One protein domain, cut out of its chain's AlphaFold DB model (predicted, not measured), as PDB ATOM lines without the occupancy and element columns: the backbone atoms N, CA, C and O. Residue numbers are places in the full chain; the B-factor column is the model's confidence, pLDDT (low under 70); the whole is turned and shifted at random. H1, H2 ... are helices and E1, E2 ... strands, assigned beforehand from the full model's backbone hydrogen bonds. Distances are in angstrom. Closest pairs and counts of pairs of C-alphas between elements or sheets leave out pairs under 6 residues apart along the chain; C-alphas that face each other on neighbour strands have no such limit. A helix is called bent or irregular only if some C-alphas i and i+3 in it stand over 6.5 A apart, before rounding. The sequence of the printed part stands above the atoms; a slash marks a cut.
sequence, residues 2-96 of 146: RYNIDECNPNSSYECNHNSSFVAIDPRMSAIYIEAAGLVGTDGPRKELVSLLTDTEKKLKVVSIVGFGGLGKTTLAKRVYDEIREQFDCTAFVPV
ATOM      1  N   ARG A   2     442.862 369.393 310.860       55.28
ATOM      2  CA  ARG A   2     442.091 369.848 312.049       55.28
ATOM      3  C   ARG A   2     440.973 370.848 311.711       55.28
ATOM      4  O   ARG A   2     440.116 371.096 312.553       55.28
ATOM      5  N   TYR A   3     441.006 371.416 310.508       43.66
ATOM      6  CA  TYR A   3     440.010 372.338 309.973       43.66
ATOM      7  C   TYR A   3     439.441 371.745 308.688       43.66
ATOM      8  O   TYR A   3     440.209 371.179 307.905       43.66
ATOM      9  N   ASN A   4     438.138 371.919 308.485       65.56
ATOM     10  CA  ASN A   4     437.498 371.722 307.190       65.56
ATOM     11  C   ASN A   4     437.137 373.104 306.641       65.56
ATOM     12  O   ASN A   4     436.592 373.939 307.374       65.56
ATOM     13  N   ILE A   5     437.517 373.346 305.391       66.94
ATOM     14  CA  ILE A   5     437.208 374.562 304.649       66.94
ATOM     15  C   ILE A   5     436.254 374.122 303.553       66.94
ATOM     16  O   ILE A   5     436.657 373.441 302.617       66.94
ATOM     17  N   ASP A   6     434.987 374.476 303.717       70.06
ATOM     18  CA  ASP A   6     433.945 374.145 302.755       70.06
ATOM     19  C   ASP A   6     433.446 375.435 302.102       70.06
ATOM     20  O   ASP A   6     433.268 376.472 302.759       70.06
ATOM     21  N   GLU A   7     433.212 375.368 300.795       51.78
ATOM     22  CA  GLU A   7     432.539 376.418 300.042       51.78
ATOM     23  C   GLU A   7     431.032 376.300 300.307       51.78
ATOM     24  O   GLU A   7     430.387 375.310 299.951       51.78
ATOM     25  N   CYS A   8     430.456 377.270 301.024       48.09
ATOM     26  CA  CYS A   8     429.048 377.194 301.405       48.09
ATOM     27  C   CYS A   8     428.129 377.526 300.221       48.09
ATOM     28  O   CYS A   8     428.219 378.605 299.636       48.09
ATOM     29  N   ASN A   9     427.167 376.640 299.939       53.25
ATOM     30  CA  ASN A   9     426.045 376.928 299.045       53.25
ATOM     31  C   ASN A   9     425.007 377.816 299.772       53.25
ATOM     32  O   ASN A   9     424.481 377.393 300.805       53.25
ATOM     33  N   PRO A  10     424.660 379.007 299.248       50.19
ATOM     34  CA  PRO A  10     423.768 379.966 299.912       50.19
ATOM     35  C   PRO A  10     422.297 379.525 300.058       50.19
ATOM     36  O   PRO A  10     421.523 380.239 300.688       50.19
ATOM     37  N   ASN A  11     421.897 378.367 299.520       50.28
ATOM     38  CA  ASN A  11     420.502 377.898 299.518       50.28
ATOM     39  C   ASN A  11     420.166 376.831 300.580       50.28
ATOM     40  O   ASN A  11     419.091 376.236 300.523       50.28
ATOM     41  N   SER A  12     421.062 376.539 301.527       45.06
ATOM     42  CA  SER A  12     420.814 375.534 302.572       45.06
ATOM     43  C   SER A  12     420.421 376.198 303.893       45.06
ATOM     44  O   SER A  12     421.232 376.881 304.516       45.06
ATOM     45  N   SER A  13     419.172 376.008 304.327       44.91
ATOM     46  CA  SER A  13     418.686 376.445 305.637       44.91
ATOM     47  C   SER A  13     418.905 375.354 306.689       44.91
ATOM     48  O   SER A  13     418.457 374.220 306.537       44.91
ATOM     49  N   TYR A  14     419.567 375.707 307.788       49.28
ATOM     50  CA  TYR A  14     419.568 374.925 309.024       49.28
ATOM     51  C   TYR A  14     418.928 375.760 310.140       49.28
ATOM     52  O   TYR A  14     419.386 376.855 310.462       49.28
ATOM     53  N   GLU A  15     417.839 375.247 310.713       40.41
ATOM     54  CA  GLU A  15     417.117 375.838 311.845       40.41
ATOM     55  C   GLU A  15     417.695 375.328 313.168       40.41
ATOM     56  O   GLU A  15     417.816 374.122 313.368       40.41
ATOM     57  N   CYS A  16     418.006 376.225 314.108       34.44
ATOM     58  CA  CYS A  16     418.293 375.857 315.496       34.44
ATOM     59  C   CYS A  16     417.736 376.919 316.450       34.44
ATOM     60  O   CYS A  16     418.097 378.093 316.382       34.44
ATOM     61  N   ASN A  17     416.867 376.477 317.358       41.59
ATOM     62  CA  ASN A  17     416.129 377.306 318.303       41.59
ATOM     63  C   ASN A  17     416.628 377.052 319.738       41.59
ATOM     64  O   ASN A  17     416.614 375.903 320.183       41.59
ATOM     65  N   HIS A  18     417.025 378.098 320.478       45.25
ATOM     66  CA  HIS A  18     417.005 378.072 321.949       45.25
ATOM     67  C   HIS A  18     417.029 379.466 322.606       45.25
ATOM     68  O   HIS A  18     417.766 380.377 322.218       45.25
ATOM     69  N   ASN A  19     416.207 379.624 323.646       57.84
ATOM     70  CA  ASN A  19     416.083 380.804 324.504       57.84
ATOM     71  C   ASN A  19     416.865 380.641 325.810       57.84
ATOM     72  O   ASN A  19     416.604 379.698 326.542       57.84
ATOM     73  N   SER A  20     417.750 381.589 326.134       48.72
ATOM     74  CA  SER A  20     418.067 381.964 327.520       48.72
ATOM     75  C   SER A  20     418.861 383.275 327.556       48.72
ATOM     76  O   SER A  20     419.780 383.480 326.763       48.72
ATOM     77  N   SER A  21     418.452 384.183 328.439       54.81
ATOM     78  CA  SER A  21     419.024 385.504 328.674       54.81
ATOM     79  C   SER A  21     420.101 385.442 329.762       54.81
ATOM     80  O   SER A  21     419.792 385.412 330.951       54.81
ATOM     81  N   PHE A  22     421.365 385.473 329.353       40.97
ATOM     82  CA  PHE A  22     422.493 385.919 330.171       40.97
ATOM     83  C   PHE A  22     423.504 386.510 329.188       40.97
ATOM     84  O   PHE A  22     423.877 385.830 328.230       40.97
ATOM     85  N   VAL A  23     423.911 387.775 329.345       46.94
ATOM     86  CA  VAL A  23     424.939 388.365 328.467       46.94
ATOM     87  C   VAL A  23     426.292 387.828 328.925       46.94
ATOM     88  O   VAL A  23     427.049 388.489 329.629       46.94
ATOM     89  N   ALA A  24     426.568 386.573 328.576       49.19
ATOM     90  CA  ALA A  24     427.905 386.023 328.641       49.19
ATOM     91  C   ALA A  24     428.784 386.842 327.689       49.19
ATOM     92  O   ALA A  24     428.432 387.016 326.517       49.19
ATOM     93  N   ILE A  25     429.909 387.363 328.189       48.19
ATOM     94  CA  ILE A  25     430.944 387.937 327.326       48.19
ATOM     95  C   ILE A  25     431.289 386.868 326.296       48.19
ATOM     96  O   ILE A  25     431.662 385.751 326.656       48.19
ATOM     97  N   ASP A  26     431.107 387.204 325.022       56.91
ATOM     98  CA  ASP A  26     431.295 386.262 323.934       56.91
ATOM     99  C   ASP A  26     432.740 385.739 323.962       56.91
ATOM    100  O   ASP A  26     433.666 386.537 323.792       56.91
ATOM    101  N   PRO A  27     432.977 384.425 324.140       58.69
ATOM    102  CA  PRO A  27     434.330 383.868 324.160       58.69
ATOM    103  C   PRO A  27     435.145 384.202 322.898       58.69
ATOM    104  O   PRO A  27     436.376 384.187 322.922       58.69
ATOM    105  N   ARG A  28     434.474 384.542 321.787       61.97
ATOM    106  CA  ARG A  28     435.111 384.991 320.545       61.97
ATOM    107  C   ARG A  28     435.729 386.380 320.665       61.97
ATOM    108  O   ARG A  28     436.680 386.643 319.940       61.97
ATOM    109  N   MET A  29     435.251 387.243 321.565       60.91
ATOM    110  CA  MET A  29     435.882 388.544 321.817       60.91
ATOM    111  C   MET A  29     437.291 388.361 322.369       60.91
ATOM    112  O   MET A  29     438.222 388.962 321.844       60.91
ATOM    113  N   SER A  30     437.488 387.461 323.333       60.06
ATOM    114  CA  SER A  30     438.828 387.132 323.833       60.06
ATOM    115  C   SER A  30     439.733 386.595 322.721       60.06
ATOM    116  O   SER A  30     440.886 386.995 322.628       60.06
ATOM    117  N   ALA A  31     439.211 385.766 321.811       60.19
ATOM    118  CA  ALA A  31     439.977 385.234 320.680       60.19
ATOM    119  C   ALA A  31     440.405 386.291 319.640       60.19
ATOM    120  O   ALA A  31     441.354 386.039 318.899       60.19
ATOM    121  N   ILE A  32     439.730 387.447 319.577       59.75
ATOM    122  CA  ILE A  32     440.140 388.595 318.749       59.75
ATOM    123  C   ILE A  32     441.351 389.311 319.372       59.75
ATOM    124  O   ILE A  32     442.194 389.811 318.632       59.75
ATOM    125  N   TYR A  33     441.450 389.340 320.706       56.66
ATOM    126  CA  TYR A  33     442.541 389.992 321.444       56.66
ATOM    127  C   TYR A  33     443.719 389.064 321.778       56.66
ATOM    128  O   TYR A  33     444.779 389.553 322.158       56.66
ATOM    129  N   ILE A  34     443.561 387.741 321.650       54.28
ATOM    130  CA  ILE A  34     444.668 386.794 321.830       54.28
ATOM    131  C   ILE A  34     445.670 386.975 320.690       54.28
ATOM    132  O   ILE A  34     445.349 386.796 319.513       54.28
ATOM    133  N   GLU A  35     446.899 387.311 321.074       51.88
ATOM    134  CA  GLU A  35     448.028 387.476 320.177       51.88
ATOM    135  C   GLU A  35     448.247 386.205 319.355       51.88
ATOM    136  O   GLU A  35     448.383 385.087 319.861       51.88
ATOM    137  N   ALA A  36     448.288 386.399 318.042       53.88
ATOM    138  CA  ALA A  36     448.471 385.365 317.046       53.88
ATOM    139  C   ALA A  36     449.686 384.457 317.324       53.88
ATOM    140  O   ALA A  36     449.680 383.314 316.874       53.88
ATOM    141  N   ALA A  37     450.726 384.935 318.013       53.53
ATOM    142  CA  ALA A  37     452.070 384.353 318.061       53.53
ATOM    143  C   ALA A  37     452.165 382.874 318.513       53.53
ATOM    144  O   ALA A  37     453.123 382.201 318.144       53.53
ATOM    145  N   GLY A  38     451.173 382.328 319.228       57.06
ATOM    146  CA  GLY A  38     451.195 380.942 319.734       57.06
ATOM    147  C   GLY A  38     450.588 379.850 318.832       57.06
ATOM    148  O   GLY A  38     450.599 378.676 319.205       57.06
ATOM    149  N   LEU A  39     450.016 380.184 317.669       61.75
ATOM    150  CA  LEU A  39     449.238 379.230 316.857       61.75
ATOM    151  C   LEU A  39     450.088 378.415 315.867       61.75
ATOM    152  O   LEU A  39     450.181 378.740 314.681       61.75
ATOM    153  N   VAL A  40     450.644 377.298 316.339       64.94
ATOM    154  CA  VAL A  40     451.352 376.313 315.501       64.94
ATOM    155  C   VAL A  40     450.362 375.483 314.669       64.94
ATOM    156  O   VAL A  40     449.297 375.089 315.148       64.94
ATOM    157  N   GLY A  41     450.711 375.188 313.413       73.19
ATOM    158  CA  GLY A  41     449.903 374.336 312.525       73.19
ATOM    159  C   GLY A  41     448.748 375.054 311.819       73.19
ATOM    160  O   GLY A  41     447.853 374.399 311.290       73.19
ATOM    161  N   THR A  42     448.761 376.389 311.805       81.19
ATOM    162  CA  THR A  42     447.774 377.209 311.081       81.19
ATOM    163  C   THR A  42     448.221 377.606 309.675       81.19
ATOM    164  O   THR A  42     447.390 378.049 308.892       81.19
ATOM    165  N   ASP A  43     449.491 377.399 309.312       85.94
ATOM    166  CA  ASP A  43     450.041 377.867 308.033       85.94
ATOM    167  C   ASP A  43     449.426 377.211 306.798       85.94
ATOM    168  O   ASP A  43     449.191 377.899 305.811       85.94
ATOM    169  N   GLY A  44     449.151 375.904 306.842       89.50
ATOM    170  CA  GLY A  44     448.479 375.201 305.743       89.50
ATOM    171  C   GLY A  44     447.080 375.775 305.479       89.50
ATOM    172  O   GLY A  44     446.873 376.363 304.420       89.50
ATOM    173  N   PRO A  45     446.163 375.707 306.466       90.62
ATOM    174  CA  PRO A  45     444.829 376.299 306.353       90.62
ATOM    175  C   PRO A  45     444.842 377.797 306.017       90.62
ATOM    176  O   PRO A  45     444.008 378.265 305.253       90.62
ATOM    177  N   ARG A  46     445.802 378.566 306.550       92.88
ATOM    178  CA  ARG A  46     445.963 379.990 306.223       92.88
ATOM    179  C   ARG A  46     446.253 380.190 304.736       92.88
ATOM    180  O   ARG A  46     445.572 380.982 304.100       92.88
ATOM    181  N   LYS A  47     447.238 379.471 304.183       92.69
ATOM    182  CA  LYS A  47     447.609 379.569 302.761       92.69
ATOM    183  C   LYS A  47     446.455 379.176 301.840       92.69
ATOM    184  O   LYS A  47     446.240 379.837 300.831       92.69
ATOM    185  N   GLU A  48     445.710 378.136 302.203       93.62
ATOM    186  CA  GLU A  48     444.519 377.698 301.469       93.62
ATOM    187  C   GLU A  48     443.436 378.788 301.445       93.62
ATOM    188  O   GLU A  48     442.956 379.155 300.374       93.62
ATOM    189  N   LEU A  49     443.126 379.386 302.601       94.81
ATOM    190  CA  LEU A  49     442.166 380.489 302.703       94.81
ATOM    191  C   LEU A  49     442.600 381.724 301.906       94.81
ATOM    192  O   LEU A  49     441.772 382.318 301.219       94.81
ATOM    193  N   VAL A  50     443.882 382.101 301.971       94.44
ATOM    194  CA  VAL A  50     444.424 383.208 301.166       94.44
ATOM    195  C   VAL A  50     444.229 382.907 299.682       94.44
ATOM    196  O   VAL A  50     443.636 383.719 298.983       94.44
ATOM    197  N   SER A  51     444.615 381.715 299.218       93.31
ATOM    198  CA  SER A  51     444.468 381.322 297.812       93.31
ATOM    199  C   SER A  51     443.018 381.371 297.323       93.31
ATOM    200  O   SER A  51     442.772 381.831 296.212       93.31
ATOM    201  N   LEU A  52     442.055 380.912 298.129       92.44
ATOM    202  CA  LEU A  52     440.631 380.948 297.772       92.44
ATOM    203  C   LEU A  52     440.114 382.388 297.639       92.44
ATOM    204  O   LEU A  52     439.371 382.706 296.704       92.44
ATOM    205  N   LEU A  53     440.521 383.263 298.565       93.06
ATOM    206  CA  LEU A  53     440.024 384.635 298.676       93.06
ATOM    207  C   LEU A  53     440.717 385.624 297.730       93.06
ATOM    208  O   LEU A  53     440.094 386.618 297.367       93.06
ATOM    209  N   THR A  54     441.958 385.364 297.312       90.88
ATOM    210  CA  THR A  54     442.736 386.260 296.432       90.88
ATOM    211  C   THR A  54     442.873 385.750 294.998       90.88
ATOM    212  O   THR A  54     443.611 386.333 294.205       90.88
ATOM    213  N   ASP A  55     442.207 384.653 294.645       86.25
ATOM    214  CA  ASP A  55     442.175 384.186 293.260       86.25
ATOM    215  C   ASP A  55     441.452 385.193 292.332       86.25
ATOM    216  O   ASP A  55     440.572 385.949 292.740       86.25
ATOM    217  N   THR A  56     441.852 385.191 291.062       81.00
ATOM    218  CA  THR A  56     441.508 386.148 290.001       81.00
ATOM    219  C   THR A  56     440.033 386.167 289.591       81.00
ATOM    220  O   THR A  56     439.591 387.107 288.921       81.00
ATOM    221  N   GLU A  57     439.246 385.167 289.990       85.31
ATOM    222  CA  GLU A  57     437.818 385.122 289.699       85.31
ATOM    223  C   GLU A  57     437.036 386.215 290.448       85.31
ATOM    224  O   GLU A  57     436.811 386.143 291.656       85.31
ATOM    225  N   LYS A  58     436.532 387.210 289.705       77.00
ATOM    226  CA  LYS A  58     435.718 388.327 290.225       77.00
ATOM    227  C   LYS A  58     434.257 387.927 290.461       77.00
ATOM    228  O   LYS A  58     433.341 388.496 289.870       77.00
ATOM    229  N   LYS A  59     434.050 386.919 291.304       85.56
ATOM    230  CA  LYS A  59     432.741 386.391 291.711       85.56
ATOM    231  C   LYS A  59     432.558 386.612 293.214       85.56
ATOM    232  O   LYS A  59     433.537 386.755 293.942       85.56
ATOM    233  N   LEU A  60     431.313 386.624 293.692       87.00
ATOM    234  CA  LEU A  60     431.053 386.583 295.133       87.00
ATOM    235  C   LEU A  60     431.524 385.226 295.682       87.00
ATOM    236  O   LEU A  60     431.065 384.195 295.198       87.00
ATOM    237  N   LYS A  61     432.409 385.238 296.685       90.00
ATOM    238  CA  LYS A  61     432.944 384.038 297.343       90.00
ATOM    239  C   LYS A  61     432.571 384.041 298.823       90.00
ATOM    240  O   LYS A  61     432.688 385.069 299.490       90.00
ATOM    241  N   VAL A  62     432.137 382.892 299.338       92.44
ATOM    242  CA  VAL A  62     431.816 382.691 300.759       92.44
ATOM    243  C   VAL A  62     432.575 381.469 301.252       92.44
ATOM    244  O   VAL A  62     432.376 380.367 300.750       92.44
ATOM    245  N   VAL A  63     433.437 381.668 302.248       92.62
ATOM    246  CA  VAL A  63     434.287 380.613 302.808       92.62
ATOM    247  C   VAL A  63     433.956 380.422 304.283       92.62
ATOM    248  O   VAL A  63     433.919 381.391 305.044       92.62
ATOM    249  N   SER A  64     433.728 379.173 304.694       92.12
ATOM    250  CA  SER A  64     433.468 378.813 306.089       92.12
ATOM    251  C   SER A  64     434.668 378.098 306.709       92.12
ATOM    252  O   SER A  64     435.301 377.259 306.075       92.12
ATOM    253  N   ILE A  65     434.972 378.415 307.972       92.25
ATOM    254  CA  ILE A  65     435.982 377.708 308.769       92.25
ATOM    255  C   ILE A  65     435.248 376.872 309.812       92.25
ATOM    256  O   ILE A  65     434.721 377.412 310.791       92.25
ATOM    257  N   VAL A  66     435.251 375.553 309.637       88.44
ATOM    258  CA  VAL A  66     434.543 374.612 310.515       88.44
ATOM    259  C   VAL A  66     435.538 373.778 311.323       88.44
ATOM    260  O   VAL A  66     436.626 373.426 310.870       88.44
ATOM    261  N   GLY A  67     435.171 373.481 312.569       86.81
ATOM    262  CA  GLY A  67     435.964 372.650 313.467       86.81
ATOM    263  C   GLY A  67     435.500 372.755 314.916       86.81
ATOM    264  O   GLY A  67     434.690 373.617 315.271       86.81
ATOM    265  N   PHE A  68     436.054 371.908 315.776       88.06
ATOM    266  CA  PHE A  68     435.751 371.876 317.206       88.06
ATOM    267  C   PHE A  68     435.986 373.219 317.923       88.06
ATOM    268  O   PHE A  68     436.713 374.110 317.456       88.06
ATOM    269  N   GLY A  69     435.324 373.391 319.070       83.25
ATOM    270  CA  GLY A  69     435.555 374.522 319.973       83.25
ATOM    271  C   GLY A  69     437.020 374.598 320.418       83.25
ATOM    272  O   GLY A  69     437.707 373.585 320.477       83.25
ATOM    273  N   GLY A  70     437.526 375.806 320.678       81.25
ATOM    274  CA  GLY A  70     438.900 376.007 321.162       81.25
ATOM    275  C   GLY A  70     440.018 375.847 320.122       81.25
ATOM    276  O   GLY A  70     441.160 376.164 320.426       81.25
ATOM    277  N   LEU A  71     439.722 375.443 318.879       82.69
ATOM    278  CA  LEU A  71     440.753 375.270 317.843       82.69
ATOM    279  C   LEU A  71     441.391 376.575 317.338       82.69
ATOM    280  O   LEU A  71     442.384 376.510 316.632       82.69
ATOM    281  N   GLY A  72     440.843 377.747 317.668       87.06
ATOM    282  CA  GLY A  72     441.376 379.028 317.181       87.06
ATOM    283  C   GLY A  72     440.841 379.463 315.811       87.06
ATOM    284  O   GLY A  72     441.474 380.266 315.135       87.06
ATOM    285  N   LYS A  73     439.659 378.981 315.398       91.12
ATOM    286  CA  LYS A  73     439.013 379.334 314.111       91.12
ATOM    287  C   LYS A  73     438.901 380.846 313.881       91.12
ATOM    288  O   LYS A  73     439.274 381.339 312.824       91.12
ATOM    289  N   THR A  74     438.425 381.586 314.885       90.62
ATOM    290  CA  THR A  74     438.318 383.053 314.825       90.62
ATOM    291  C   THR A  74     439.690 383.706 314.666       90.62
ATOM    292  O   THR A  74     439.820 384.664 313.912       90.62
ATOM    293  N   THR A  75     440.723 383.160 315.309       90.25
ATOM    294  CA  THR A  75     442.094 383.668 315.193       90.25
ATOM    295  C   THR A  75     442.701 383.367 313.821       90.25
ATOM    296  O   THR A  75     443.373 384.226 313.259       90.25
ATOM    297  N   LEU A  76     442.418 382.198 313.231       91.56
ATOM    298  CA  LEU A  76     442.788 381.890 311.846       91.56
ATOM    299  C   LEU A  76     442.117 382.864 310.864       91.56
ATOM    300  O   LEU A  76     442.806 383.453 310.036       91.56
ATOM    301  N   ALA A  77     440.804 383.092 311.003       93.38
ATOM    302  CA  ALA A  77     440.071 384.066 310.190       93.38
ATOM    303  C   ALA A  77     440.662 385.476 310.316       93.38
ATOM    304  O   ALA A  77     440.831 386.166 309.316       93.38
ATOM    305  N   LYS A  78     441.002 385.894 311.542       92.50
ATOM    306  CA  LYS A  78     441.588 387.209 311.811       92.50
ATOM    307  C   LYS A  78     442.968 387.366 311.170       92.50
ATOM    308  O   LYS A  78     443.199 388.371 310.513       92.50
ATOM    309  N   ARG A  79     443.839 386.357 311.274       91.56
ATOM    310  CA  ARG A  79     445.154 386.350 310.608       91.56
ATOM    311  C   ARG A  79     445.035 386.487 309.090       91.56
ATOM    312  O   ARG A  79     445.715 387.324 308.514       91.56
ATOM    313  N   VAL A  80     444.165 385.693 308.460       94.12
ATOM    314  CA  VAL A  80     443.926 385.775 307.008       94.12
ATOM    315  C   VAL A  80     443.373 387.148 306.635       94.12
ATOM    316  O   VAL A  80     443.867 387.765 305.698       94.12
ATOM    317  N   TYR A  81     442.392 387.654 307.391       94.69
ATOM    318  CA  TYR A  81     441.836 388.991 307.189       94.69
ATOM    319  C   TYR A  81     442.921 390.073 307.241       94.69
ATOM    320  O   TYR A  81     443.005 390.883 306.324       94.69
ATOM    321  N   ASP A  82     443.768 390.080 308.273       94.31
ATOM    322  CA  ASP A  82     444.820 391.089 308.430       94.31
ATOM    323  C   ASP A  82     445.877 391.014 307.310       94.31
ATOM    324  O   ASP A  82     446.415 392.049 306.927       94.31
ATOM    325  N   GLU A  83     446.128 389.821 306.756       94.44
ATOM    326  CA  GLU A  83     447.069 389.583 305.652       94.44
ATOM    327  C   GLU A  83     446.553 390.089 304.297       94.44
ATOM    328  O   GLU A  83     447.322 390.647 303.516       94.44
ATOM    329  N   ILE A  84     445.259 389.918 304.003       94.62
ATOM    330  CA  ILE A  84     444.707 390.227 302.672       94.62
ATOM    331  C   ILE A  84     443.897 391.522 302.620       94.62
ATOM    332  O   ILE A  84     443.562 391.962 301.525       94.62
ATOM    333  N   ARG A  85     443.564 392.152 303.759       93.44
ATOM    334  CA  ARG A  85     442.627 393.295 303.805       93.44
ATOM    335  C   ARG A  85     443.009 394.470 302.901       93.44
ATOM    336  O   ARG A  85     442.127 395.207 302.484       93.44
ATOM    337  N   GLU A  86     444.296 394.661 302.619       92.31
ATOM    338  CA  GLU A  86     444.795 395.761 301.779       92.31
ATOM    339  C   GLU A  86     444.608 395.500 300.277       92.31
ATOM    340  O   GLU A  86     444.743 396.413 299.473       92.31
ATOM    341  N   GLN A  87     444.249 394.271 299.895       90.75
ATOM    342  CA  GLN A  87     443.929 393.892 298.515       90.75
ATOM    343  C   GLN A  87     442.460 394.179 298.148       90.75
ATOM    344  O   GLN A  87     442.054 393.945 297.011       90.75
ATOM    345  N   PHE A  88     441.658 394.659 299.104       88.50
ATOM    346  CA  PHE A  88     440.231 394.927 298.941       88.50
ATOM    347  C   PHE A  88     439.918 396.395 299.253       88.50
ATOM    348  O   PHE A  88     440.374 396.933 300.259       88.50
ATOM    349  N   ASP A  89     439.055 397.012 298.441       86.81
ATOM    350  CA  ASP A  89     438.670 398.426 298.590       86.81
ATOM    351  C   ASP A  89     437.884 398.694 299.885       86.81
ATOM    352  O   ASP A  89     437.975 399.760 300.494       86.81
ATOM    353  N   CYS A  90     437.084 397.715 300.311       87.44
ATOM    354  CA  CYS A  90     436.270 397.779 301.517       87.44
ATOM    355  C   CYS A  90     436.423 396.486 302.307       87.44
ATOM    356  O   CYS A  90     436.172 395.399 301.789       87.44
ATOM    357  N   THR A  91     436.762 396.597 303.590       90.31
ATOM    358  CA  THR A  91     436.869 395.437 304.478       90.31
ATOM    359  C   THR A  91     436.243 395.717 305.834       90.31
ATOM    360  O   THR A  91     436.227 396.849 306.315       90.31
ATOM    361  N   ALA A  92     435.715 394.674 306.468       90.88
ATOM    362  CA  ALA A  92     435.219 394.744 307.833       90.88
ATOM    363  C   ALA A  92     435.404 393.389 308.522       90.88
ATOM    364  O   ALA A  92     435.103 392.348 307.944       90.88
ATOM    365  N   PHE A  93     435.846 393.411 309.780       91.25
ATOM    366  CA  PHE A  93     435.850 392.246 310.662       91.25
ATOM    367  C   PHE A  93     434.885 392.509 311.820       91.25
ATOM    368  O   PHE A  93     435.082 393.444 312.605       91.25
ATOM    369  N   VAL A  94     433.790 391.748 311.895       87.62
ATOM    370  CA  VAL A  94     432.682 392.037 312.818       87.62
ATOM    371  C   VAL A  94     432.334 390.800 313.647       87.62
ATOM    372  O   VAL A  94     431.977 389.777 313.067       87.62
ATOM    373  N   PRO A  95     432.400 390.859 314.990       85.38
ATOM    374  CA  PRO A  95     431.813 389.817 315.822       85.38
ATOM    375  C   PRO A  95     430.280 389.895 315.742       85.38
ATOM    376  O   PRO A  95     429.703 390.978 315.806       85.38
ATOM    377  N   VAL A  96     429.618 388.746 315.622       85.94
ATOM    378  CA  VAL A  96     428.149 388.638 315.565       85.94
ATOM    379  C   VAL A  96     427.687 387.862 316.785       85.94
ATOM    380  O   VAL A  96     428.158 386.745 316.968       85.94
TER     381      VAL A  96
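What this domain is: This is residues 2 to 96 of the 146 residues of the protein "NB-ARC domain-containing protein" of Aegilops tauschii subsp. strangulata (UniProt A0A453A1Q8). Helix H3 packs on H2 and, near its beginning, on H1, with a small ribbon of two strands, E1 and E2, near H2 and the beginning of H3; residues 11 to 25 stick out as a wide loop. The 95 printed residues run E1, H1, H2, E2, H3, with an antiparallel sheet E1 - E2: mostly helix, under half in named elements. The whole is only just loose, close to compact, with radius of gyration of the C-alphas 15.0 A and spans of 44 by 37 by 28 A.

How they stand to each other: E1, residues 4 to 7, is antiparallel to E2, residues 63 to 66; N 4 and O 66, 3.2 A apart, are within hydrogen-bond range. H1, residues 27 to 33, touches residues 74 to 78 alone of H3, residues 73 to 87; their closest C-alphas, Ala 31 and Thr 75, are 6.1 A apart. H2, residues 43 to 54, touches H3 at a steep tilt of 43 degrees, the same way; their closest C-alphas, Arg 46 and Val 80, are 6.2 A apart. H1 and H2 are apart. Every O i to N i+4 pair is within hydrogen-bond range in H1 and H2, and 9 of 11 in H3.

Where its parts are: E1 begins at C-alpha 4 (437.498, 371.722, 307.190). H2 measures 16.1 A. H3, 21.9 A, is irregular, C-alphas 83 and 86 being 7.6 A apart, and ends at C-alpha 87 (443.929, 393.892, 298.515).

The domain as a whole: The printed part has no cut. The link E1 to H1 is long. Residues 2 to 5 and 7 to 40 have pLDDT under 70.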